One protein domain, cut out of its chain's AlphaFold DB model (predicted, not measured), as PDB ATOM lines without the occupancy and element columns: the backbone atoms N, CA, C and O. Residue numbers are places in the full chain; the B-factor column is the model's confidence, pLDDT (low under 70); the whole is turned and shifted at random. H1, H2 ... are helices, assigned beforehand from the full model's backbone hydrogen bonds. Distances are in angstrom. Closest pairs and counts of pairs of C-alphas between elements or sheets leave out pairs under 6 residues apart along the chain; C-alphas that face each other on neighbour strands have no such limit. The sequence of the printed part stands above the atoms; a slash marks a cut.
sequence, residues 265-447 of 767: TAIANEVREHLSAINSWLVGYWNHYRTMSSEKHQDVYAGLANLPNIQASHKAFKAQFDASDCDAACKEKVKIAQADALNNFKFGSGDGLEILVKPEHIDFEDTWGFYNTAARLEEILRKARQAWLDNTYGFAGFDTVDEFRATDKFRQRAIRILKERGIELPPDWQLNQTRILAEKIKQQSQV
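AT A GLANCE: This is residues 265 to 447 of the 767 residues of an uncharacterized protein of Alteromonadaceae bacterium TMED7 (UniProt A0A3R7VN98). A long rod of helices is built on two long helices, H1 and H6, which overlap only near their ends and run opposite ways, one along each half of the rod. H9, H8 and H7 come one after another along H1, H3 packs on H6, and the helical hairpin of H4 and H5 sits at the far end of H6, with H4 crossing it. The printed part has 183 residues, 121 of them in nine named helices, H1 to H9 in order, with no named strand: all helix. It is only just loose, close to extended, with a radius of gyration of the C-alphas of 23.4 A and spans of 78 by 32 by 31 A.

HOW THE PARTS SIT: H1, residues 265 to 292, only just touches H6, residues 373 to 393, with 3 pairs of C-alphas within 8 A, the closest Tyr 289 and Leu 389 at 6.9 A; the tilt is shallow, 17 degrees, opposite ways. With residues 267 to 271 alone, H1 touches H9, residues 434 to 447, at a steep tilt of 56 degrees; the closest C-alphas, Ile 267 and Ala 438, are 6.2 A apart. H8, residues 408 to 420, only just touches H1, with 3 pairs within 8 A, the closest Ile 278 and Ala 414 at 6.0 A. H7, residues 401 to 405, also only just touches H1, with 3 pairs, the closest Trp 286 and Val 401 at 6.8 A. H2, residues 295 to 298, is close to H6 but not clearly touching; the closest C-alphas, Gln 298 and Arg 382, are 6.3 A apart. H3, residues 300 to 305, touches H6 at a steep tilt of 48 degrees, with Ala 305 and Ala 374 closest at 5.0 A. H4, residues 308 to 321, touches H6 about perpendicular, 83 degrees, with Gln 311 and Thr 373 closest at 6.7 A. H4 and H5, residues 328 to 343, form a hairpin at a shallow tilt of 15 degrees, with Phe 321 and Lys 331 closest at 5.5 A. Every O i to N i+4 pair is within hydrogen-bond range in H1 and H3 to H9; H2 is too short for such a pair.

IN THESE COORDINATES: H1 begins at C-alpha 265, (17.959, 1.347, -1.339), and spans 39.8 A. H6 spans 30.2 A and ends at C-alpha 393, (39.011, 30.207, -3.900). H5 spans 22.8 A, H9 20.1 A, H4 19.7 A and H8 18.3 A. H9 ends at C-alpha 447, (21.646, 3.418, 16.490).

THE WHOLE: The C-alphas farthest apart, of Ser 324 and Gln 446, are 79.3 A apart. The printed part has no cut. The links H5 to H6 and H8 to H9 are long, with 29 and 13 residues; residues 366 to 372 stand free. Helix packing is mostly crossed, but only just, with 2 of 6 tilted pairs at a shallow tilt. The mean pLDDT of the printed part is 83.4, and residues 295 to 300, 348 to 349 and 366 to 371 are under 70.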
ATOM      1  N   THR A 265      18.407   0.326  -0.379       86.31
ATOM      2  CA  THR A 265      17.959   1.347  -1.339       86.31
ATOM      3  C   THR A 265      17.874   2.737  -0.717       86.31
ATOM      4  O   THR A 265      18.343   3.700  -1.321       86.31
ATOM      5  N   ALA A 266      17.359   2.848   0.506       86.88
ATOM      6  CA  ALA A 266      17.309   4.076   1.281       86.88
ATOM      7  C   ALA A 266      18.722   4.568   1.613       86.88
ATOM      8  O   ALA A 266      19.023   5.737   1.385       86.88
ATOM      9  N   ILE A 267      19.618   3.662   2.031       88.31
ATOM     10  CA  ILE A 267      21.036   3.985   2.252       88.31
ATOM     11  C   ILE A 267      21.670   4.501   0.955       88.31
ATOM     12  O   ILE A 267      22.336   5.534   0.961       88.31
ATOM     13  N   ALA A 268      21.448   3.829  -0.180       86.81
ATOM     14  CA  ALA A 268      21.995   4.266  -1.464       86.81
ATOM     15  C   ALA A 268      21.459   5.642  -1.906       86.81
ATOM     16  O   ALA A 268      22.200   6.433  -2.495       86.81
ATOM     17  N   ASN A 269      20.189   5.943  -1.623       90.12
ATOM     18  CA  ASN A 269      19.587   7.241  -1.916       90.12
ATOM     19  C   ASN A 269      20.190   8.358  -1.060       90.12
ATOM     20  O   ASN A 269      20.539   9.402  -1.603       90.12
ATOM     21  N   GLU A 270      20.383   8.119   0.233       91.00
ATOM     22  CA  GLU A 270      20.987   9.082   1.156       91.00
ATOM     23  C   GLU A 270      22.468   9.324   0.835       91.00
ATOM     24  O   GLU A 270      22.910  10.468   0.751       91.00
ATOM     25  N   VAL A 271      23.227   8.268   0.506       90.81
ATOM     26  CA  VAL A 271      24.592   8.399  -0.040       90.81
ATOM     27  C   VAL A 271      24.588   9.311  -1.269       90.81
ATOM     28  O   VAL A 271      25.408  10.227  -1.363       90.81
ATOM     29  N   ARG A 272      23.656   9.097  -2.207       90.19
ATOM     30  CA  ARG A 272      23.535   9.928  -3.411       90.19
ATOM     31  C   ARG A 272      23.185  11.373  -3.068       90.19
ATOM     32  O   ARG A 272      23.738  12.275  -3.688       90.19
ATOM     33  N   GLU A 273      22.315  11.602  -2.092       92.19
ATOM     34  CA  GLU A 273      21.946  12.940  -1.630       92.19
ATOM     35  C   GLU A 273      23.150  13.687  -1.040       92.19
ATOM     36  O   GLU A 273      23.425  14.826  -1.424       92.19
ATOM     37  N   HIS A 274      23.925  13.033  -0.173       92.06
ATOM     38  CA  HIS A 274      25.139  13.610   0.400       92.06
ATOM     39  C   HIS A 274      26.194  13.921  -0.666       92.06
ATOM     40  O   HIS A 274      26.765  15.015  -0.672       92.06
ATOM     41  N   LEU A 275      26.421  13.003  -1.611       90.81
ATOM     42  CA  LEU A 275      27.336  13.232  -2.735       90.81
ATOM     43  C   LEU A 275      26.835  14.350  -3.659       90.81
ATOM     44  O   LEU A 275      27.625  15.187  -4.095       90.81
ATOM     45  N   SER A 276      25.527  14.414  -3.911       90.19
ATOM     46  CA  SER A 276      24.896  15.483  -4.688       90.19
ATOM     47  C   SER A 276      25.052  16.839  -4.005       90.19
ATOM     48  O   SER A 276      25.320  17.827  -4.679       90.19
ATOM     49  N   ALA A 277      24.947  16.908  -2.677       89.00
ATOM     50  CA  ALA A 277      25.164  18.139  -1.927       89.00
ATOM     51  C   ALA A 277      26.613  18.632  -2.019       89.00
ATOM     52  O   ALA A 277      26.843  19.818  -2.262       89.00
ATOM     53  N   ILE A 278      27.588  17.725  -1.891       91.50
ATOM     54  CA  ILE A 278      29.008  18.049  -2.093       91.50
ATOM     55  C   ILE A 278      29.235  18.553  -3.522       91.50
ATOM     56  O   ILE A 278      29.907  19.564  -3.724       91.50
ATOM     57  N   ASN A 279      28.646  17.880  -4.515       89.38
ATOM     58  CA  ASN A 279      28.778  18.271  -5.913       89.38
ATOM     59  C   ASN A 279      28.101  19.618  -6.209       89.38
ATOM     60  O   ASN A 279      28.680  20.454  -6.893       89.38
ATOM     61  N   SER A 280      26.909  19.864  -5.663       88.75
ATOM     62  CA  SER A 280      26.202  21.138  -5.804       88.75
ATOM     63  C   SER A 280      26.986  22.281  -5.167       88.75
ATOM     64  O   SER A 280      27.049  23.364  -5.741       88.75
ATOM     65  N   TRP A 281      27.604  22.046  -4.004       89.69
ATOM     66  CA  TRP A 281      28.504  23.020  -3.391       89.69
ATOM     67  C   TRP A 281      29.718  23.290  -4.288       89.69
ATOM     68  O   TRP A 281      30.015  24.450  -4.550       89.69
ATOM     69  N   LEU A 282      30.372  22.246  -4.811       88.88
ATOM     70  CA  LEU A 282      31.538  22.377  -5.691       88.88
ATOM     71  C   LEU A 282      31.214  23.171  -6.960       88.88
ATOM     72  O   LEU A 282      31.914  24.124  -7.285       88.88
ATOM     73  N   VAL A 283      30.141  22.791  -7.657       86.81
ATOM     74  CA  VAL A 283      29.692  23.457  -8.884       86.81
ATOM     75  C   VAL A 283      29.284  24.898  -8.590       86.81
ATOM     76  O   VAL A 283      29.658  25.793  -9.339       86.81
ATOM     77  N   GLY A 284      28.576  25.150  -7.486       87.88
ATOM     78  CA  GLY A 284      28.234  26.506  -7.060       87.88
ATOM     79  C   GLY A 284      29.471  27.358  -6.772       87.88
ATOM     80  O   GLY A 284      29.564  28.486  -7.248       87.88
ATOM     81  N   TYR A 285      30.448  26.801  -6.056       88.00
ATOM     82  CA  TYR A 285      31.691  27.483  -5.700       88.00
ATOM     83  C   TYR A 285      32.559  27.778  -6.936       88.00
ATOM     84  O   TYR A 285      33.069  28.888  -7.085       88.00
ATOM     85  N   TRP A 286      32.646  26.828  -7.871       86.38
ATOM     86  CA  TRP A 286      33.326  26.986  -9.161       86.38
ATOM     87  C   TRP A 286      32.637  28.002 -10.073       86.38
ATOM     88  O   TRP A 286      33.289  28.883 -10.627       86.38
ATOM     89  N   ASN A 287      31.312  27.918 -10.216       87.75
ATOM     90  CA  ASN A 287      30.546  28.860 -11.028       87.75
ATOM     91  C   ASN A 287      30.660  30.275 -10.474       87.75
ATOM     92  O   ASN A 287      30.762  31.223 -11.251       87.75
ATOM     93  N   HIS A 288      30.677  30.423  -9.147       86.44
ATOM     94  CA  HIS A 288      30.895  31.719  -8.530       86.44
ATOM     95  C   HIS A 288      32.288  32.253  -8.872       86.44
ATOM     96  O   HIS A 288      32.376  33.350  -9.415       86.44
ATOM     97  N   TYR A 289      33.347  31.455  -8.705       86.62
ATOM     98  CA  TYR A 289      34.698  31.830  -9.139       86.62
ATOM     99  C   TYR A 289      34.743  32.236 -10.621       86.62
ATOM    100  O   TYR A 289      35.171  33.343 -10.929       86.62
ATOM    101  N   ARG A 290      34.209  31.405 -11.528       83.94
ATOM    102  CA  ARG A 290      34.150  31.669 -12.980       83.94
ATOM    103  C   ARG A 290      33.371  32.932 -13.333       83.94
ATOM    104  O   ARG A 290      33.727  33.637 -14.273       83.94
ATOM    105  N   THR A 291      32.287  33.204 -12.612       84.50
ATOM    106  CA  THR A 291      31.487  34.419 -12.803       84.50
ATOM    107  C   THR A 291      32.295  35.636 -12.374       84.50
ATOM    108  O   THR A 291      32.432  36.579 -13.149       84.50
ATOM    109  N   MET A 292      32.903  35.581 -11.188       80.56
ATOM    110  CA  MET A 292      33.721  36.667 -10.651       80.56
ATOM    111  C   MET A 292      35.024  36.879 -11.441       80.56
ATOM    112  O   MET A 292      35.533  37.996 -11.465       80.56
ATOM    113  N   SER A 293      35.544  35.842 -12.107       78.44
ATOM    114  CA  SER A 293      36.724  35.906 -12.979       78.44
ATOM    115  C   SER A 293      36.396  36.281 -14.431       78.44
ATOM    116  O   SER A 293      37.312  36.435 -15.232       78.44
ATOM    117  N   SER A 294      35.115  36.378 -14.808       78.00
ATOM    118  CA  SER A 294      34.716  36.736 -16.176       78.00
ATOM    119  C   SER A 294      35.004  38.207 -16.478       78.00
ATOM    120  O   SER A 294      34.851  39.060 -15.604       78.00
ATOM    121  N   GLU A 295      35.342  38.519 -17.733       66.19
ATOM    122  CA  GLU A 295      35.639  39.888 -18.192       66.19
ATOM    123  C   GLU A 295      34.532  40.886 -17.807       66.19
ATOM    124  O   GLU A 295      34.808  41.970 -17.305       66.19
ATOM    125  N   LYS A 296      33.263  40.471 -17.882       64.12
ATOM    126  CA  LYS A 296      32.101  41.298 -17.511       64.12
ATOM    127  C   LYS A 296      32.085  41.746 -16.040       64.12
ATOM    128  O   LYS A 296      31.528  42.792 -15.727       64.12
ATOM    129  N   HIS A 297      32.649  40.956 -15.123       64.56
ATOM    130  CA  HIS A 297      32.795  41.348 -13.712       64.56
ATOM    131  C   HIS A 297      34.113  42.091 -13.448       64.56
ATOM    132  O   HIS A 297      34.273  42.694 -12.387       64.56
ATOM    133  N   GLN A 298      35.034  42.087 -14.417       62.41
ATOM    134  CA  GLN A 298      36.268  42.866 -14.386       62.41
ATOM    135  C   GLN A 298      36.052  44.321 -14.861       62.41
ATOM    136  O   GLN A 298      36.810  45.193 -14.440       62.41
ATOM    137  N   ASP A 299      34.967  44.626 -15.589       64.44
ATOM    138  CA  ASP A 299      34.587  45.994 -16.015       64.44
ATOM    139  C   ASP A 299      34.402  46.991 -14.849       64.44
ATOM    140  O   ASP A 299      34.554  48.203 -15.017       64.44
ATOM    141  N   VAL A 300      34.119  46.513 -13.629       65.12
ATOM    142  CA  VAL A 300      34.021  47.367 -12.426       65.12
ATOM    143  C   VAL A 300      35.353  48.082 -12.136       65.12
ATOM    144  O   VAL A 300      35.364  49.203 -11.617       65.12
ATOM    145  N   TYR A 301      36.485  47.483 -12.521       72.69
ATOM    146  CA  TYR A 301      37.811  48.068 -12.314       72.69
ATOM    147  C   TYR A 301      38.139  49.195 -13.294       72.69
ATOM    148  O   TYR A 301      38.935  50.063 -12.936       72.69
ATOM    149  N   ALA A 302      37.463  49.276 -14.444       70.25
ATOM    150  CA  ALA A 302      37.545  50.441 -15.324       70.25
ATOM    151  C   ALA A 302      37.000  51.701 -14.622       70.25
ATOM    152  O   ALA A 302      37.570  52.789 -14.722       70.25
ATOM    153  N   GLY A 303      35.929  51.565 -13.830       74.81
ATOM    154  CA  GLY A 303      35.403  52.652 -12.997       74.81
ATOM    155  C   GLY A 303      36.376  53.076 -11.890       74.81
ATOM    156  O   GLY A 303      36.601  54.267 -11.677       74.81
ATOM    157  N   LEU A 304      37.007  52.104 -11.225       77.31
ATOM    158  CA  LEU A 304      37.973  52.345 -10.145       77.31
ATOM    159  C   LEU A 304      39.273  52.981 -10.647       77.31
ATOM    160  O   LEU A 304      39.782  53.918 -10.034       77.31
ATOM    161  N   ALA A 305      39.775  52.538 -11.796       82.00
ATOM    162  CA  ALA A 305      40.957  53.102 -12.438       82.00
ATOM    163  C   ALA A 305      40.765  54.566 -12.884       82.00
ATOM    164  O   ALA A 305      41.742  55.298 -13.074       82.00
ATOM    165  N   ASN A 306      39.514  55.017 -13.015       81.50
ATOM    166  CA  ASN A 306      39.154  56.397 -13.339       81.50
ATOM    167  C   ASN A 306      39.020  57.322 -12.120       81.50
ATOM    168  O   ASN A 306      38.824  58.528 -12.287       81.50
ATOM    169  N   LEU A 307      39.161  56.807 -10.895       83.81
ATOM    170  CA  LEU A 307      39.066  57.635  -9.697       83.81
ATOM    171  C   LEU A 307      40.273  58.591  -9.566       83.81
ATOM    172  O   LEU A 307      41.425  58.137  -9.607       83.81
ATOM    173  N   PRO A 308      40.051  59.906  -9.345       82.19
ATOM    174  CA  PRO A 308      41.132  60.897  -9.315       82.19
ATOM    175  C   PRO A 308      42.215  60.622  -8.267       82.19
ATOM    176  O   PRO A 308      43.395  60.853  -8.525       82.19
ATOM    177  N   ASN A 309      41.838  60.112  -7.092       82.81
ATOM    178  CA  ASN A 309      42.763  59.787  -6.003       82.81
ATOM    179  C   ASN A 309      43.668  58.587  -6.335       82.81
ATOM    180  O   ASN A 309      44.862  58.633  -6.040       82.81
ATOM    181  N   ILE A 310      43.134  57.551  -6.990       83.94
ATOM    182  CA  ILE A 310      43.908  56.377  -7.420       83.94
ATOM    183  C   ILE A 310      44.863  56.768  -8.557       83.94
ATOM    184  O   ILE A 310      46.047  56.435  -8.510       83.94
ATOM    185  N   GLN A 311      44.397  57.557  -9.533       86.00
ATOM    186  CA  GLN A 311      45.257  58.070 -10.606       86.00
ATOM    187  C   GLN A 311      46.359  58.998 -10.093       86.00
ATOM    188  O   GLN A 311      47.498  58.905 -10.550       86.00
ATOM    189  N   ALA A 312      46.041  59.891  -9.150       85.19
ATOM    190  CA  ALA A 312      47.027  60.776  -8.536       85.19
ATOM    191  C   ALA A 312      48.083  59.979  -7.760       85.19
ATOM    192  O   ALA A 312      49.275  60.239  -7.916       85.19
ATOM    193  N   SER A 313      47.659  58.969  -6.991       86.31
ATOM    194  CA  SER A 313      48.563  58.066  -6.275       86.31
ATOM    195  C   SER A 313      49.492  57.321  -7.239       86.31
ATOM    196  O   SER A 313      50.708  57.359  -7.067       86.31
ATOM    197  N   HIS A 314      48.956  56.740  -8.315       87.31
ATOM    198  CA  HIS A 314      49.764  56.055  -9.325       87.31
ATOM    199  C   HIS A 314      50.767  56.982 -10.019       87.31
ATOM    200  O   HIS A 314      51.924  56.610 -10.190       87.31
ATOM    201  N   LYS A 315      50.361  58.209 -10.374       86.75
ATOM    202  CA  LYS A 315      51.263  59.218 -10.957       86.75
ATOM    203  C   LYS A 315      52.386  59.610  -9.996       86.75
ATOM    204  O   LYS A 315      53.513  59.788 -10.445       86.75
ATOM    205  N   ALA A 316      52.100  59.717  -8.697       87.94
ATOM    206  CA  ALA A 316      53.109  60.023  -7.686       87.94
ATOM    207  C   ALA A 316      54.152  58.901  -7.564       87.94
ATOM    208  O   ALA A 316      55.348  59.180  -7.581       87.94
ATOM    209  N   PHE A 317      53.716  57.638  -7.523       89.81
ATOM    210  CA  PHE A 317      54.641  56.501  -7.527       89.81
ATOM    211  C   PHE A 317      55.407  56.381  -8.851       89.81
ATOM    212  O   PHE A 317      56.607  56.127  -8.831       89.81
ATOM    213  N   LYS A 318      54.771  56.661  -9.997       87.31
ATOM    214  CA  LYS A 318      55.465  56.710 -11.293       87.31
ATOM    215  C   LYS A 318      56.548  57.792 -11.326       87.31
ATOM    216  O   LYS A 318      57.648  57.525 -11.782       87.31
ATOM    217  N   ALA A 319      56.277  58.983 -10.791       86.62
ATOM    218  CA  ALA A 319      57.278  60.047 -10.704       86.62
ATOM    219  C   ALA A 319      58.479  59.659  -9.821       86.62
ATOM    220  O   ALA A 319      59.604  60.029 -10.136       86.62
ATOM    221  N   GLN A 320      58.253  58.889  -8.749       87.88
ATOM    222  CA  GLN A 320      59.335  58.325  -7.928       87.88
ATOM    223  C   GLN A 320      60.121  57.245  -8.682       87.88
ATOM    224  O   GLN A 320      61.340  57.183  -8.565       87.88
ATOM    225  N   PHE A 321      59.439  56.417  -9.475       87.50
ATOM    226  CA  PHE A 321      60.063  55.387 -10.306       87.50
ATOM    227  C   PHE A 321      60.922  55.973 -11.445       87.50
ATOM    228  O   PHE A 321      61.979  55.427 -11.759       87.50
ATOM    229  N   ASP A 322      60.471  57.081 -12.046       85.12
ATOM    230  CA  ASP A 322      61.126  57.775 -13.165       85.12
ATOM    231  C   ASP A 322      62.194  58.800 -12.702       85.12
ATOM    232  O   ASP A 322      62.836  59.444 -13.535       85.12
ATOM    233  N   ALA A 323      62.398  58.974 -11.388       87.25
ATOM    234  CA  ALA A 323      63.392  59.897 -10.844       87.25
ATOM    235  C   ALA A 323      64.825  59.482 -11.231       87.25
ATOM    236  O   ALA A 323      65.182  58.303 -11.202       87.25
ATOM    237  N   SER A 324      65.664  60.460 -11.592       78.25
ATOM    238  CA  SER A 324      67.010  60.221 -12.144       78.25
ATOM    239  C   SER A 324      67.971  59.495 -11.194       78.25
ATOM    240  O   SER A 324      68.962  58.929 -11.645       78.25
ATOM    241  N   ASP A 325      67.697  59.536  -9.893       86.19
ATOM    242  CA  ASP A 325      68.455  58.917  -8.805       86.19
ATOM    243  C   ASP A 325      67.889  57.555  -8.348       86.19
ATOM    244  O   ASP A 325      68.468  56.917  -7.468       86.19
ATOM    245  N   CYS A 326      66.790  57.075  -8.945       86.69
ATOM    246  CA  CYS A 326      66.168  55.805  -8.571       86.69
ATOM    247  C   CYS A 326      66.831  54.614  -9.289       86.69
ATOM    248  O   CYS A 326      66.569  54.318 -10.461       86.69
ATOM    249  N   ASP A 327      67.703  53.910  -8.564       88.12
ATOM    250  CA  ASP A 327      68.359  52.679  -9.012       88.12
ATOM    251  C   ASP A 327      67.407  51.459  -9.043       88.12
ATOM    252  O   ASP A 327      66.221  51.544  -8.722       88.12
ATOM    253  N   ALA A 328      67.911  50.285  -9.439       84.75
ATOM    254  CA  ALA A 328      67.095  49.068  -9.534       84.75
ATOM    255  C   ALA A 328      66.458  48.651  -8.189       84.75
ATOM    256  O   ALA A 328      65.327  48.164  -8.167       84.75
ATOM    257  N   ALA A 329      67.148  48.873  -7.065       87.69
ATOM    258  CA  ALA A 329      66.629  48.558  -5.734       87.69
ATOM    259  C   ALA A 329      65.545  49.555  -5.291       87.69
ATOM    260  O   ALA A 329      64.554  49.162  -4.669       87.69
ATOM    261  N   CYS A 330      65.708  50.837  -5.625       88.38
ATOM    262  CA  CYS A 330      64.695  51.874  -5.460       88.38
ATOM    263  C   CYS A 330      63.438  51.549  -6.280       88.38
ATOM    264  O   CYS A 330      62.336  51.546  -5.730       88.38
ATOM    265  N   LYS A 331      63.596  51.176  -7.554       87.81
ATOM    266  CA  LYS A 331      62.488  50.816  -8.452       87.81
ATOM    267  C   LYS A 331      61.632  49.670  -7.913       87.81
ATOM    268  O   LYS A 331      60.406  49.774  -7.925       87.81
ATOM    269  N   GLU A 332      62.253  48.618  -7.381       88.62
ATOM    270  CA  GLU A 332      61.525  47.496  -6.772       88.62
ATOM    271  C   GLU A 332      60.772  47.917  -5.500       88.62
ATOM    272  O   GLU A 332      59.604  47.576  -5.319       88.62
ATOM    273  N   LYS A 333      61.388  48.746  -4.646       90.69
ATOM    274  CA  LYS A 333      60.715  49.299  -3.459       90.69
ATOM    275  C   LYS A 333      59.510  50.167  -3.818       90.69
ATOM    276  O   LYS A 333      58.504  50.100  -3.120       90.69
ATOM    277  N   VAL A 334      59.591  50.954  -4.892       89.38
ATOM    278  CA  VAL A 334      58.466  51.772  -5.375       89.38
ATOM    279  C   VAL A 334      57.316  50.882  -5.865       89.38
ATOM    280  O   VAL A 334      56.163  51.153  -5.531       89.38
ATOM    281  N   LYS A 335      57.608  49.781  -6.578       90.56
ATOM    282  CA  LYS A 335      56.591  48.791  -6.980       90.56
ATOM    283  C   LYS A 335      55.924  48.118  -5.777       90.56
ATOM    284  O   LYS A 335      54.697  48.035  -5.741       90.56
ATOM    285  N   ILE A 336      56.702  47.695  -4.775       91.12
ATOM    286  CA  ILE A 336      56.180  47.125  -3.520       91.12
ATOM    287  C   ILE A 336      55.296  48.146  -2.792       91.12
ATOM    288  O   ILE A 336      54.156  47.841  -2.456       91.12
ATOM    289  N   ALA A 337      55.777  49.381  -2.616       90.00
ATOM    290  CA  ALA A 337      55.040  50.432  -1.920       90.00
ATOM    291  C   ALA A 337      53.719  50.785  -2.619       90.00
ATOM    292  O   ALA A 337      52.711  51.021  -1.952       90.00
ATOM    293  N   GLN A 338      53.691  50.785  -3.955       90.19
ATOM    294  CA  GLN A 338      52.448  50.983  -4.693       90.19
ATOM    295  C   GLN A 338      51.498  49.784  -4.541       90.19
ATOM    296  O   GLN A 338      50.296  49.983  -4.351       90.19
ATOM    297  N   ALA A 339      52.008  48.552  -4.619       89.94
ATOM    298  CA  ALA A 339      51.205  47.351  -4.406       89.94
ATOM    299  C   ALA A 339      50.559  47.354  -3.009       89.94
ATOM    300  O   ALA A 339      49.352  47.144  -2.890       89.94
ATOM    301  N   ASP A 340      51.322  47.706  -1.972       90.19
ATOM    302  CA  ASP A 340      50.828  47.852  -0.600       90.19
ATOM    303  C   ASP A 340      49.802  48.981  -0.466       90.19
ATOM    304  O   ASP A 340      48.785  48.815   0.209       90.19
ATOM    305  N   ALA A 341      50.025  50.124  -1.120       87.38
ATOM    306  CA  ALA A 341      49.079  51.238  -1.105       87.38
ATOM    307  C   ALA A 341      47.727  50.857  -1.730       87.38
ATOM    308  O   ALA A 341      46.678  51.227  -1.204       87.38
ATOM    309  N   LEU A 342      47.743  50.088  -2.822       87.62
ATOM    310  CA  LEU A 342      46.528  49.597  -3.473       87.62
ATOM    311  C   LEU A 342      45.842  48.485  -2.663       87.62
ATOM    312  O   LEU A 342      44.621  48.503  -2.535       87.62
ATOM    313  N   ASN A 343      46.601  47.559  -2.066       87.94
ATOM    314  CA  ASN A 343      46.056  46.505  -1.198       87.94
ATOM    315  C   ASN A 343      45.401  47.063   0.073       87.94
ATOM    316  O   ASN A 343      44.404  46.522   0.545       87.94
ATOM    317  N   ASN A 344      45.947  48.151   0.620       87.25
ATOM    318  CA  ASN A 344      45.428  48.809   1.821       87.25
ATOM    319  C   ASN A 344      44.366  49.878   1.526       87.25
ATOM    320  O   ASN A 344      43.876  50.530   2.454       87.25
ATOM    321  N   PHE A 345      43.998  50.073   0.258       84.00
ATOM    322  CA  PHE A 345      42.960  51.021  -0.112       84.00
ATOM    323  C   PHE A 345      41.598  50.568   0.427       84.00
ATOM    324  O   PHE A 345      41.178  49.425   0.233       84.00
ATOM    325  N   LYS A 346      40.886  51.495   1.073       79.44
ATOM    326  CA  LYS A 346      39.533  51.286   1.595       79.44
ATOM    327  C   LYS A 346      38.602  52.380   1.099       79.44
ATOM    328  O   LYS A 346      38.992  53.545   1.019       79.44
ATOM    329  N   PHE A 347      37.361  52.014   0.805       73.81
ATOM    330  CA  PHE A 347      36.301  52.986   0.556       73.81
ATOM    331  C   PHE A 347      35.899  53.705   1.850       73.81
ATOM    332  O   PHE A 347      36.221  53.267   2.954       73.81
ATOM    333  N   GLY A 348      35.130  54.793   1.727       67.75
ATOM    334  CA  GLY A 348      34.562  55.503   2.881       67.75
ATOM    335  C   GLY A 348      33.643  54.640   3.765       67.75
ATOM    336  O   GLY A 348      33.410  55.001   4.912       67.75
ATOM    337  N   SER A 349      33.165  53.494   3.260       69.12
ATOM    338  CA  SER A 349      32.427  52.475   4.024       69.12
ATOM    339  C   SER A 349      33.317  51.576   4.893       69.12
ATOM    340  O   SER A 349      32.805  50.861   5.747       69.12
ATOM    341  N   GLY A 350      34.640  51.609   4.703       70.56
ATOM    342  CA  GLY A 350      35.597  50.719   5.365       70.56
ATOM    343  C   GLY A 350      35.912  49.429   4.597       70.56
ATOM    344  O   GLY A 350      36.855  48.729   4.979       70.56
ATOM    345  N   ASP A 351      35.194  49.146   3.506       71.81
ATOM    346  CA  ASP A 351      35.410  47.961   2.669       71.81
ATOM    347  C   ASP A 351      36.664  48.106   1.792       71.81
ATOM    348  O   ASP A 351      36.959  49.188   1.274       71.81
ATOM    349  N   GLY A 352      37.417  47.014   1.629       73.00
ATOM    350  CA  GLY A 352      38.568  46.942   0.721       73.00
ATOM    351  C   GLY A 352      38.165  46.626  -0.726       73.00
ATOM    352  O   GLY A 352      37.025  46.274  -1.002       73.00
ATOM    353  N   LEU A 353      39.118  46.703  -1.658       73.50
ATOM    354  CA  LEU A 353      38.886  46.480  -3.099       73.50
ATOM    355  C   LEU A 353      38.762  45.000  -3.519       73.50
ATOM    356  O   LEU A 353      38.600  44.720  -4.706       73.50
ATOM    357  N   GLU A 354      38.867  44.062  -2.569       83.06
ATOM    358  CA  GLU A 354      38.935  42.614  -2.825       83.06
ATOM    359  C   GLU A 354      39.939  42.245  -3.944       83.06
ATOM    360  O   GLU A 354      39.671  41.443  -4.843       83.06
ATOM    361  N   ILE A 355      41.108  42.878  -3.914       85.62
ATOM    362  CA  ILE A 355      42.219  42.643  -4.837       85.62
ATOM    363  C   ILE A 355      43.454  42.207  -4.056       85.62
ATOM    364  O   ILE A 355      43.561  42.432  -2.852       85.62
ATOM    365  N   LEU A 356      44.395  41.593  -4.766       88.81
ATOM    366  CA  LEU A 356      45.706  41.223  -4.262       88.81
ATOM    367  C   LEU A 356      46.749  41.683  -5.279       88.81
ATOM    368  O   LEU A 356      47.106  40.968  -6.219       88.81
ATOM    369  N   VAL A 357      47.206  42.918  -5.125       89.00
ATOM    370  CA  VAL A 357      48.257  43.502  -5.950       89.00
ATOM    371  C   VAL A 357      49.592  42.940  -5.491       89.00
ATOM    372  O   VAL A 357      49.982  43.097  -4.336       89.00
ATOM    373  N   LYS A 358      50.299  42.279  -6.401       89.75
ATOM    374  CA  LYS A 358      51.679  41.858  -6.198       89.75
ATOM    375  C   LYS A 358      52.618  42.857  -6.881       89.75
ATOM    376  O   LYS A 358      52.202  43.470  -7.868       89.75
ATOM    377  N   PRO A 359      53.879  42.991  -6.435       87.25
ATOM    378  CA  PRO A 359      54.858  43.866  -7.087       87.25
ATOM    379  C   PRO A 359      55.020  43.563  -8.587       87.25
ATOM    380  O   PRO A 359      55.119  44.479  -9.397       87.25
ATOM    381  N   GLU A 360      54.922  42.285  -8.969       86.50
ATOM    382  CA  GLU A 360      54.963  41.804 -10.361       86.50
ATOM    383  C   GLU A 360      53.789  42.283 -11.236       86.50
ATOM    384  O   GLU A 360      53.885  42.264 -12.461       86.50
ATOM    385  N   HIS A 361      52.680  42.730 -10.636       87.56
ATOM    386  CA  HIS A 361      51.561  43.308 -11.382       87.56
ATOM    387  C   HIS A 361      51.815  44.770 -11.763       87.56
ATOM    388  O   HIS A 361      51.156  45.264 -12.675       87.56
ATOM    389  N   ILE A 362      52.729  45.461 -11.070       86.00
ATOM    390  CA  ILE A 362      53.021  46.877 -11.282       86.00
ATOM    391  C   ILE A 362      54.000  47.047 -12.443       86.00
ATOM    392  O   ILE A 362      55.196  46.748 -12.328       86.00
ATOM    393  N   ASP A 363      53.494  47.606 -13.540       80.25
ATOM    394  CA  ASP A 363      54.305  47.974 -14.693       80.25
ATOM    395  C   ASP A 363      54.310  49.491 -14.920       80.25
ATOM    396  O   ASP A 363      53.294  50.108 -15.258       80.25
ATOM    397  N   PHE A 364      55.476  50.095 -14.695       79.19
ATOM    398  CA  PHE A 364      55.734  51.509 -14.955       79.19
ATOM    399  C   PHE A 364      56.487  51.740 -16.267       79.19
ATOM    400  O   PHE A 364      56.589  52.899 -16.692       79.19
ATOM    401  N   GLU A 365      57.013  50.675 -16.883       70.56
ATOM    402  CA  GLU A 365      57.877  50.749 -18.053       70.56
ATOM    403  C   GLU A 365      57.031  51.038 -19.295       70.56
ATOM    404  O   GLU A 365      56.118  50.307 -19.672       70.56
ATOM    405  N   ASP A 366      57.305  52.176 -19.923       59.00
ATOM    406  CA  ASP A 366      56.543  52.699 -21.053       59.00
ATOM    407  C   ASP A 366      56.978  52.010 -22.354       59.00
ATOM    408  O   ASP A 366      57.674  52.590 -23.184       59.00
ATOM    409  N   THR A 367      56.647  50.727 -22.526       53.09
ATOM    410  CA  THR A 367      57.150  49.969 -23.687       53.09
ATOM    411  C   THR A 367      56.484  50.393 -25.002       53.09
ATOM    412  O   THR A 367      57.100  50.275 -26.057       53.09
ATOM    413  N   TRP A 368      55.262  50.941 -24.954       49.69
ATOM    414  CA  TRP A 368      54.532  51.480 -26.111       49.69
ATOM    415  C   TRP A 368      53.605  52.614 -25.641       49.69
ATOM    416  O   TRP A 368      52.562  52.347 -25.047       49.69
ATOM    417  N   GLY A 369      53.983  53.877 -25.876       54.03
ATOM    418  CA  GLY A 369      53.366  55.108 -25.336       54.03
ATOM    419  C   GLY A 369      51.920  55.439 -25.751       54.03
ATOM    420  O   GLY A 369      51.604  56.602 -25.987       54.03
ATOM    421  N   PHE A 370      51.032  54.445 -25.842       51.81
ATOM    422  CA  PHE A 370      49.639  54.579 -26.285       51.81
ATOM    423  C   PHE A 370      48.593  54.362 -25.173       51.81
ATOM    424  O   PHE A 370      47.414  54.627 -25.396       51.81
ATOM    425  N   TYR A 371      48.985  53.932 -23.967       60.00
ATOM    426  CA  TYR A 371      48.049  53.689 -22.857       60.00
ATOM    427  C   TYR A 371      47.973  54.873 -21.884       60.00
ATOM    428  O   TYR A 371      48.987  55.271 -21.305       60.00
ATOM    429  N   ASN A 372      46.765  55.405 -21.659       74.25
ATOM    430  CA  ASN A 372      46.514  56.423 -20.633       74.25
ATOM    431  C   ASN A 372      46.652  55.833 -19.205       74.25
ATOM    432  O   ASN A 372      46.619  54.619 -19.007       74.25
ATOM    433  N   THR A 373      46.823  56.693 -18.189       79.12
ATOM    434  CA  THR A 373      47.007  56.279 -16.777       79.12
ATOM    435  C   THR A 373      45.882  55.361 -16.279       79.12
ATOM    436  O   THR A 373      46.142  54.442 -15.507       79.12
ATOM    437  N   ALA A 374      44.649  55.591 -16.743       80.12
ATOM    438  CA  ALA A 374      43.490  54.777 -16.398       80.12
ATOM    439  C   ALA A 374      43.627  53.340 -16.920       80.12
ATOM    440  O   ALA A 374      43.506  52.406 -16.142       80.12
ATOM    441  N   ALA A 375      43.981  53.152 -18.194       79.69
ATOM    442  CA  ALA A 375      44.119  51.828 -18.800       79.69
ATOM    443  C   ALA A 375      45.217  50.979 -18.134       79.69
ATOM    444  O   ALA A 375      45.065  49.770 -17.985       79.69
ATOM    445  N   ARG A 376      46.315  51.599 -17.671       80.44
ATOM    446  CA  ARG A 376      47.357  50.878 -16.908       80.44
ATOM    447  C   ARG A 376      46.875  50.443 -15.537       80.44
ATOM    448  O   ARG A 376      47.124  49.317 -15.121       80.44
ATOM    449  N   LEU A 377      46.200  51.344 -14.828       84.50
ATOM    450  CA  LEU A 377      45.623  51.036 -13.525       84.50
ATOM    451  C   LEU A 377      44.558  49.948 -13.627       84.50
ATOM    452  O   LEU A 377      44.530  49.059 -12.784       84.50
ATOM    453  N   GLU A 378      43.732  49.986 -14.666       85.44
ATOM    454  CA  GLU A 378      42.747  48.950 -14.952       85.44
ATOM    455  C   GLU A 378      43.415  47.583 -15.118       85.44
ATOM    456  O   GLU A 378      43.021  46.634 -14.449       85.44
ATOM    457  N   GLU A 379      44.496  47.492 -15.899       83.25
ATOM    458  CA  GLU A 379      45.232  46.238 -16.089       83.25
ATOM    459  C   GLU A 379      45.896  45.727 -14.794       83.25
ATOM    460  O   GLU A 379      45.842  44.530 -14.495       83.25
ATOM    461  N   ILE A 380      46.472  46.622 -13.981       86.50
ATOM    462  CA  ILE A 380      47.020  46.284 -12.654       86.50
ATOM    463  C   ILE A 380      45.918  45.720 -11.750       86.50
ATOM    464  O   ILE A 380      46.092  44.668 -11.128       86.50
ATOM    465  N   LEU A 381      44.780  46.414 -11.672       86.81
ATOM    466  CA  LEU A 381      43.645  46.031 -10.833       86.81
ATOM    467  C   LEU A 381      43.007  44.723 -11.315       86.81
ATOM    468  O   LEU A 381      42.654  43.883 -10.490       86.81
ATOM    469  N   ARG A 382      42.944  44.498 -12.631       84.25
ATOM    470  CA  ARG A 382      42.464  43.255 -13.243       84.25
ATOM    471  C   ARG A 382      43.342  42.061 -12.860       84.25
ATOM    472  O   ARG A 382      42.827  41.062 -12.357       84.25
ATOM    473  N   LYS A 383      44.670  42.178 -13.005       86.06
ATOM    474  CA  LYS A 383      45.634  41.148 -12.558       86.06
ATOM    475  C   LYS A 383      45.547  40.903 -11.050       86.06
ATOM    476  O   LYS A 383      45.566  39.760 -10.596       86.06
ATOM    477  N   ALA A 384      45.400  41.968 -10.266       86.88
ATOM    478  CA  ALA A 384      45.277  41.879  -8.818       86.88
ATOM    479  C   ALA A 384      43.971  41.216  -8.358       86.88
ATOM    480  O   ALA A 384      43.977  40.445  -7.397       86.88
ATOM    481  N   ARG A 385      42.855  41.470  -9.046       85.69
ATOM    482  CA  ARG A 385      41.592  40.767  -8.802       85.69
ATOM    483  C   ARG A 385      41.728  39.284  -9.109       85.69
ATOM    484  O   ARG A 385      41.303  38.468  -8.295       85.69
ATOM    485  N   GLN A 386      42.345  38.935 -10.235       84.31
ATOM    486  CA  GLN A 386      42.579  37.536 -10.580       84.31
ATOM    487  C   GLN A 386      43.402  36.833  -9.491       84.31
ATOM    488  O   GLN A 386      42.973  35.805  -8.976       84.31
ATOM    489  N   ALA A 387      44.503  37.440  -9.036       86.00
ATOM    490  CA  ALA A 387      45.320  36.889  -7.952       86.00
ATOM    491  C   ALA A 387      44.562  36.758  -6.618       86.00
ATOM    492  O   ALA A 387      44.793  35.811  -5.864       86.00
ATOM    493  N   TRP A 388      43.645  37.681  -6.314       87.31
ATOM    494  CA  TRP A 388      42.790  37.575  -5.132       87.31
ATOM    495  C   TRP A 388      41.783  36.433  -5.244       87.31
ATOM    496  O   TRP A 388      41.616  35.685  -4.283       87.31
ATOM    497  N   LEU A 389      41.132  36.273  -6.401       85.81
ATOM    498  CA  LEU A 389      40.197  35.174  -6.658       85.81
ATOM    499  C   LEU A 389      40.920  33.828  -6.566       85.81
ATOM    500  O   LEU A 389      40.456  32.905  -5.899       85.81
ATOM    501  N   ASP A 390      42.102  33.746  -7.159       83.50
ATOM    502  CA  ASP A 390      42.972  32.577  -7.131       83.50
ATOM    503  C   ASP A 390      43.386  32.203  -5.704       83.50
ATOM    504  O   ASP A 390      43.313  31.033  -5.319       83.50
ATOM    505  N   ASN A 391      43.747  33.194  -4.886       84.50
ATOM    506  CA  ASN A 391      44.099  32.986  -3.485       84.50
ATOM    507  C   ASN A 391      42.884  32.613  -2.614       84.50
ATOM    508  O   ASN A 391      42.965  31.703  -1.790       84.50
ATOM    509  N   THR A 392      41.754  33.294  -2.809       84.81
ATOM    510  CA  THR A 392      40.542  33.144  -1.986       84.81
ATOM    511  C   THR A 392      39.846  31.814  -2.242       84.81
ATOM    512  O   THR A 392      39.453  31.128  -1.300       84.81
ATOM    513  N   TYR A 393      39.709  31.431  -3.512       81.25
ATOM    514  CA  TYR A 393      39.011  30.207  -3.900       81.25
ATOM    515  C   TYR A 393      39.960  29.011  -4.046       81.25
ATOM    516  O   TYR A 393      39.529  27.864  -3.940       81.25
ATOM    517  N   GLY A 394      41.259  29.252  -4.249       79.31
ATOM    518  CA  GLY A 394      42.260  28.197  -4.392       79.31
ATOM    519  C   GLY A 394      42.184  27.434  -5.714       79.31
ATOM    520  O   GLY A 394      42.743  26.342  -5.787       79.31
ATOM    521  N   PHE A 395      41.503  27.989  -6.723       81.94
ATOM    522  CA  PHE A 395      41.372  27.414  -8.067       81.94
ATOM    523  C   PHE A 395      42.533  27.777  -9.012       81.94
ATOM    524  O   PHE A 395      42.517  27.400 -10.181       81.94
ATOM    525  N   ALA A 396      43.539  28.500  -8.512       75.69
ATOM    526  CA  ALA A 396      44.691  28.934  -9.292       75.69
ATOM    527  C   ALA A 396      45.384  27.747  -9.985       75.69
ATOM    528  O   ALA A 396      45.827  26.816  -9.310       75.69
ATOM    529  N   GLY A 397      45.511  27.808 -11.312       72.31
ATOM    530  CA  GLY A 397      46.196  26.780 -12.101       72.31
ATOM    531  C   GLY A 397      45.370  25.528 -12.412       72.31
ATOM    532  O   GLY A 397      45.957  24.543 -12.849       72.31
ATOM    533  N   PHE A 398      44.049  25.559 -12.198       79.44
ATOM    534  CA  PHE A 398      43.135  24.500 -12.631       79.44
ATOM    535  C   PHE A 398      42.244  24.987 -13.773       79.44
ATOM    536  O   PHE A 398      41.527  25.982 -13.631       79.44
ATOM    537  N   ASP A 399      42.241  24.253 -14.882       76.06
ATOM    538  CA  ASP A 399      41.414  24.574 -16.050       76.06
ATOM    539  C   ASP A 399      39.997  24.004 -15.904       76.06
ATOM    540  O   ASP A 399      39.029  24.528 -16.469       76.06
ATOM    541  N   THR A 400      39.854  22.938 -15.109       81.12
ATOM    542  CA  THR A 400      38.582  22.241 -14.907       81.12
ATOM    543  C   THR A 400      38.263  21.999 -13.433       81.12
ATOM    544  O   THR A 400      39.135  21.838 -12.579       81.12
ATOM    545  N   VAL A 401      36.965  21.910 -13.126       83.06
ATOM    546  CA  VAL A 401      36.481  21.613 -11.768       83.06
ATOM    547  C   VAL A 401      36.904  20.216 -11.281       83.06
ATOM    548  O   VAL A 401      37.013  19.985 -10.075       83.06
ATOM    549  N   ASP A 402      37.164  19.287 -12.207       81.69
ATOM    550  CA  ASP A 402      37.589  17.921 -11.896       81.69
ATOM    551  C   ASP A 402      39.038  17.864 -11.391       81.69
ATOM    552  O   ASP A 402      39.336  17.071 -10.497       81.69
ATOM    553  N   GLU A 403      39.922  18.748 -11.864       83.38
ATOM    554  CA  GLU A 403      41.289  18.856 -11.336       83.38
ATOM    555  C   GLU A 403      41.286  19.352  -9.885       83.38
ATOM    556  O   GLU A 403      41.955  18.780  -9.022       83.38
ATOM    557  N   PHE A 404      40.450  20.347  -9.569       83.44
ATOM    558  CA  PHE A 404      40.288  20.806  -8.190       83.44
ATOM    559  C   PHE A 404      39.676  19.731  -7.283       83.44
ATOM    560  O   PHE A 404      40.054  19.612  -6.112       83.44
ATOM    561  N   ARG A 405      38.751  18.916  -7.809       84.31
ATOM    562  CA  ARG A 405      38.133  17.801  -7.076       84.31
ATOM    563  C   ARG A 405      39.172  16.788  -6.573       84.31
ATOM    564  O   ARG A 405      38.928  16.131  -5.564       84.31
ATOM    565  N   ALA A 406      40.329  16.676  -7.225       82.69
ATOM    566  CA  ALA A 406      41.413  15.791  -6.801       82.69
ATOM    567  C   ALA A 406      42.280  16.358  -5.654       82.69
ATOM    568  O   ALA A 406      43.147  15.654  -5.137       82.69
ATOM    569  N   THR A 407      42.066  17.608  -5.230       84.38
ATOM    570  CA  THR A 407      42.918  18.279  -4.236       84.38
ATOM    571  C   THR A 407      42.550  17.961  -2.782       84.38
ATOM    572  O   THR A 407      41.393  17.715  -2.426       84.38
ATOM    573  N   ASP A 408      43.536  18.088  -1.890       84.25
ATOM    574  CA  ASP A 408      43.342  17.986  -0.438       84.25
ATOM    575  C   ASP A 408      42.374  19.045   0.112       84.25
ATOM    576  O   ASP A 408      41.599  18.763   1.029       84.25
ATOM    577  N   LYS A 409      42.379  20.253  -0.472       81.12
ATOM    578  CA  LYS A 409      41.469  21.347  -0.092       81.12
ATOM    579  C   LYS A 409      40.011  20.948  -0.310       81.12
ATOM    580  O   LYS A 409      39.177  21.149   0.576       81.12
ATOM    581  N   PHE A 410      39.712  20.337  -1.459       86.31
ATOM    582  CA  PHE A 410      38.380  19.819  -1.741       86.31
ATOM    583  C   PHE A 410      37.989  18.700  -0.769       86.31
ATOM    584  O   PHE A 410      36.910  18.768  -0.178       86.31
ATOM    585  N   ARG A 411      38.877  17.720  -0.531       87.19
ATOM    586  CA  ARG A 411      38.632  16.620   0.423       87.19
ATOM    587  C   ARG A 411      38.262  17.144   1.811       87.19
ATOM    588  O   ARG A 411      37.238  16.747   2.366       87.19
ATOM    589  N   GLN A 412      39.051  18.069   2.358       87.25
ATOM    590  CA  GLN A 412      38.796  18.649   3.681       87.25
ATOM    591  C   GLN A 412      37.438  19.352   3.754       87.25
ATOM    592  O   GLN A 412      36.737  19.261   4.765       87.25
ATOM    593  N   ARG A 413      37.038  20.047   2.683       87.12
ATOM    594  CA  ARG A 413      35.737  20.717   2.633       87.12
ATOM    595  C   ARG A 413      34.585  19.729   2.476       87.12
ATOM    596  O   ARG A 413      33.584  19.897   3.164       87.12
ATOM    597  N   ALA A 414      34.738  18.686   1.662       88.75
ATOM    598  CA  ALA A 414      33.757  17.610   1.527       88.75
ATOM    599  C   ALA A 414      33.509  16.898   2.869       88.75
ATOM    600  O   ALA A 414      32.359  16.750   3.275       88.75
ATOM    601  N   ILE A 415      34.572  16.557   3.608       90.00
ATOM    602  CA  ILE A 415      34.471  15.986   4.963       90.00
ATOM    603  C   ILE A 415      33.759  16.959   5.911       90.00
ATOM    604  O   ILE A 415      32.904  16.545   6.690       90.00
ATOM    605  N   ARG A 416      34.054  18.264   5.829       89.62
ATOM    606  CA  ARG A 416      33.374  19.275   6.653       89.62
ATOM    607  C   ARG A 416      31.877  19.363   6.348       89.62
ATOM    608  O   ARG A 416      31.096  19.413   7.287       89.62
ATOM    609  N   ILE A 417      31.480  19.333   5.075       90.50
ATOM    610  CA  ILE A 417      30.065  19.335   4.660       90.50
ATOM    611  C   ILE A 417      29.341  18.096   5.199       90.50
ATOM    612  O   ILE A 417      28.211  18.195   5.670       90.50
ATOM    613  N   LEU A 418      29.987  16.928   5.159       91.06
ATOM    614  CA  LEU A 418      29.422  15.700   5.728       91.06
ATOM    615  C   LEU A 418      29.299  15.791   7.251       91.06
ATOM    616  O   LEU A 418      28.251  15.440   7.788       91.06
ATOM    617  N   LYS A 419      30.299  16.363   7.930       91.12
ATOM    618  CA  LYS A 419      30.258  16.611   9.376       91.12
ATOM    619  C   LYS A 419      29.151  17.592   9.770       91.12
ATOM    620  O   LYS A 419      28.426  17.330  10.722       91.12
ATOM    621  N   GLU A 420      28.980  18.684   9.025       89.06
ATOM    622  CA  GLU A 420      27.873  19.645   9.191       89.06
ATOM    623  C   GLU A 420      26.500  18.969   9.009       89.06
ATOM    624  O   GLU A 420      25.510  19.398   9.596       89.06
ATOM    625  N   ARG A 421      26.446  17.873   8.241       86.38
ATOM    626  CA  ARG A 421      25.262  17.025   8.040       86.38
ATOM    627  C   ARG A 421      25.179  15.828   9.003       86.38
ATOM    628  O   ARG A 421      24.369  14.937   8.776       86.38
ATOM    629  N   GLY A 422      25.996  15.795  10.056       85.25
ATOM    630  CA  GLY A 422      25.961  14.759  11.096       85.25
ATOM    631  C   GLY A 422      26.749  13.480  10.789       85.25
ATOM    632  O   GLY A 422      26.700  12.543  11.581       85.25
ATOM    633  N   ILE A 423      27.503  13.427   9.685       88.62
ATOM    634  CA  ILE A 423      28.298  12.254   9.299       88.62
ATOM    635  C   ILE A 423      29.782  12.514   9.551       88.62
ATOM    636  O   ILE A 423      30.441  13.267   8.833       88.62
ATOM    637  N   GLU A 424      30.334  11.828  10.548       88.06
ATOM    638  CA  GLU A 424      31.766  11.863  10.841       88.06
ATOM    639  C   GLU A 424      32.512  10.751  10.096       88.06
ATOM    640  O   GLU A 424      32.249   9.561  10.296       88.06
ATOM    641  N   LEU A 425      33.458  11.153   9.245       89.00
ATOM    642  CA  LEU A 425      34.314  10.263   8.461       89.00
ATOM    643  C   LEU A 425      35.797  10.462   8.809       89.00
ATOM    644  O   LEU A 425      36.169  11.533   9.299       89.00
ATOM    645  N   PRO A 426      36.653   9.458   8.538       87.50
ATOM    646  CA  PRO A 426      38.099   9.583   8.686       87.50
ATOM    647  C   PRO A 426      38.683  10.759   7.878       87.50
ATOM    648  O   PRO A 426      38.181  11.067   6.793       87.50
ATOM    649  N   PRO A 427      39.754  11.415   8.363       84.56
ATOM    650  CA  PRO A 427      40.357  12.580   7.703       84.56
ATOM    651  C   PRO A 427      40.976  12.274   6.323       84.56
ATOM    652  O   PRO A 427      41.181  13.185   5.517       84.56
ATOM    653  N   ASP A 428      41.264  11.004   6.041       86.19
ATOM    654  CA  ASP A 428      41.806  10.474   4.788       86.19
ATOM    655  C   ASP A 428      40.728   9.952   3.813       86.19
ATOM    656  O   ASP A 428      41.063   9.481   2.726       86.19
ATOM    657  N   TRP A 429      39.440  10.072   4.158       90.19
ATOM    658  CA  TRP A 429      38.330   9.600   3.323       90.19
ATOM    659  C   TRP A 429      38.271  10.277   1.943       90.19
ATOM    660  O   TRP A 429      38.452  11.489   1.815       90.19
ATOM    661  N   GLN A 430      37.939   9.502   0.905       84.25
ATOM    662  CA  GLN A 430      37.808   9.967  -0.483       84.25
ATOM    663  C   GLN A 430      36.400   9.739  -1.056       84.25
ATOM    664  O   GLN A 430      35.721   8.778  -0.704       84.25
ATOM    665  N   LEU A 431      35.971  10.570  -2.017       82.81
ATOM    666  CA  LEU A 431      34.608  10.519  -2.580       82.81
ATOM    667  C   LEU A 431      34.261   9.202  -3.293       82.81
ATOM    668  O   LEU A 431      33.090   8.834  -3.364       82.81
ATOM    669  N   ASN A 432      35.255   8.492  -3.824       83.12
ATOM    670  CA  ASN A 432      35.069   7.179  -4.447       83.12
ATOM    671  C   ASN A 432      34.832   6.057  -3.414       83.12
ATOM    672  O   ASN A 432      34.327   4.994  -3.773       83.12
ATOM    673  N   GLN A 433      35.130   6.285  -2.130       86.75
ATOM    674  CA  GLN A 433      34.911   5.339  -1.034       86.75
ATOM    675  C   GLN A 433      33.463   5.410  -0.527       86.75
ATOM    676  O   GLN A 433      33.192   5.600   0.663       86.75
ATOM    677  N   THR A 434      32.507   5.230  -1.441       88.19
ATOM    678  CA  THR A 434      31.065   5.268  -1.146       88.19
ATOM    679  C   THR A 434      30.641   4.182  -0.158       88.19
ATOM    680  O   THR A 434      29.707   4.391   0.613       88.19
ATOM    681  N   ARG A 435      31.369   3.057  -0.109       87.25
ATOM    682  CA  ARG A 435      31.146   1.976   0.864       87.25
ATOM    683  C   ARG A 435      31.319   2.440   2.312       87.25
ATOM    684  O   ARG A 435      30.487   2.101   3.140       87.25
ATOM    685  N   ILE A 436      32.356   3.231   2.604       89.06
ATOM    686  CA  ILE A 436      32.632   3.720   3.968       89.06
ATOM    687  C   ILE A 436      31.504   4.655   4.425       89.06
ATOM    688  O   ILE A 436      31.010   4.545   5.545       89.06
ATOM    689  N   LEU A 437      31.042   5.530   3.526       89.00
ATOM    690  CA  LEU A 437      29.902   6.409   3.778       89.00
ATOM    691  C   LEU A 437      28.605   5.609   3.996       89.00
ATOM    692  O   LEU A 437      27.885   5.863   4.959       89.00
ATOM    693  N   ALA A 438      28.336   4.605   3.156       89.06
ATOM    694  CA  ALA A 438      27.167   3.734   3.288       89.06
ATOM    695  C   ALA A 438      27.177   2.933   4.601       89.06
ATOM    696  O   ALA A 438      26.146   2.816   5.261       89.06
ATOM    697  N   GLU A 439      28.335   2.407   5.010       89.31
ATOM    698  CA  GLU A 439      28.501   1.713   6.292       89.31
ATOM    699  C   GLU A 439      28.243   2.650   7.475       89.31
ATOM    700  O   GLU A 439      27.560   2.257   8.421       89.31
ATOM    701  N   LYS A 440      28.711   3.902   7.407       89.44
ATOM    702  CA  LYS A 440      28.472   4.888   8.466       89.44
ATOM    703  C   LYS A 440      26.994   5.266   8.587       89.44
ATOM    704  O   LYS A 440      26.466   5.275   9.697       89.44
ATOM    705  N   ILE A 441      26.311   5.488   7.461       89.62
ATOM    706  CA  ILE A 441      24.859   5.746   7.420       89.62
ATOM    707  C   ILE A 441      24.082   4.543   7.970       89.62
ATOM    708  O   ILE A 441      23.154   4.705   8.762       89.62
ATOM    709  N   LYS A 442      24.490   3.319   7.611       88.81
ATOM    710  CA  LYS A 442      23.886   2.092   8.141       88.81
ATOM    711  C   LYS A 442      24.042   1.988   9.659       88.81
ATOM    712  O   LYS A 442      23.063   1.700  10.341       88.81
ATOM    713  N   GLN A 443      25.241   2.236  10.187       87.88
ATOM    714  CA  GLN A 443      25.495   2.239  11.632       87.88
ATOM    715  C   GLN A 443      24.631   3.280  12.349       87.88
ATOM    716  O   GLN A 443      24.009   2.965  13.358       87.88
ATOM    717  N   GLN A 444      24.546   4.497  11.813       88.31
ATOM    718  CA  GLN A 444      23.708   5.546  12.385       88.31
ATOM    719  C   GLN A 444      22.227   5.145  12.390       88.31
ATOM    720  O   GLN A 444      21.568   5.258  13.419       88.31
ATOM    721  N   SER A 445      21.722   4.580  11.289       87.25
ATOM    722  CA  SER A 445      20.346   4.084  11.222       87.25
ATOM    723  C   SER A 445      20.069   2.963  12.230       87.25
ATOM    724  O   SER A 445      18.979   2.915  12.790       87.25
ATOM    725  N   GLN A 446      21.037   2.077  12.487       87.25
ATOM    726  CA  GLN A 446      20.915   1.052  13.530       87.25
ATOM    727  C   GLN A 446      20.846   1.670  14.932       87.25
ATOM    728  O   GLN A 446      20.026   1.245  15.742       87.25
ATOM    729  N   VAL A 447      21.665   2.690  15.211       88.38
ATOM    730  CA  VAL A 447      21.646   3.418  16.490       88.38
ATOM    731  C   VAL A 447      20.315   4.147  16.688       88.38
ATOM    732  O   VAL A 447      19.726   4.052  17.761       88.38
TER     733      VAL A 447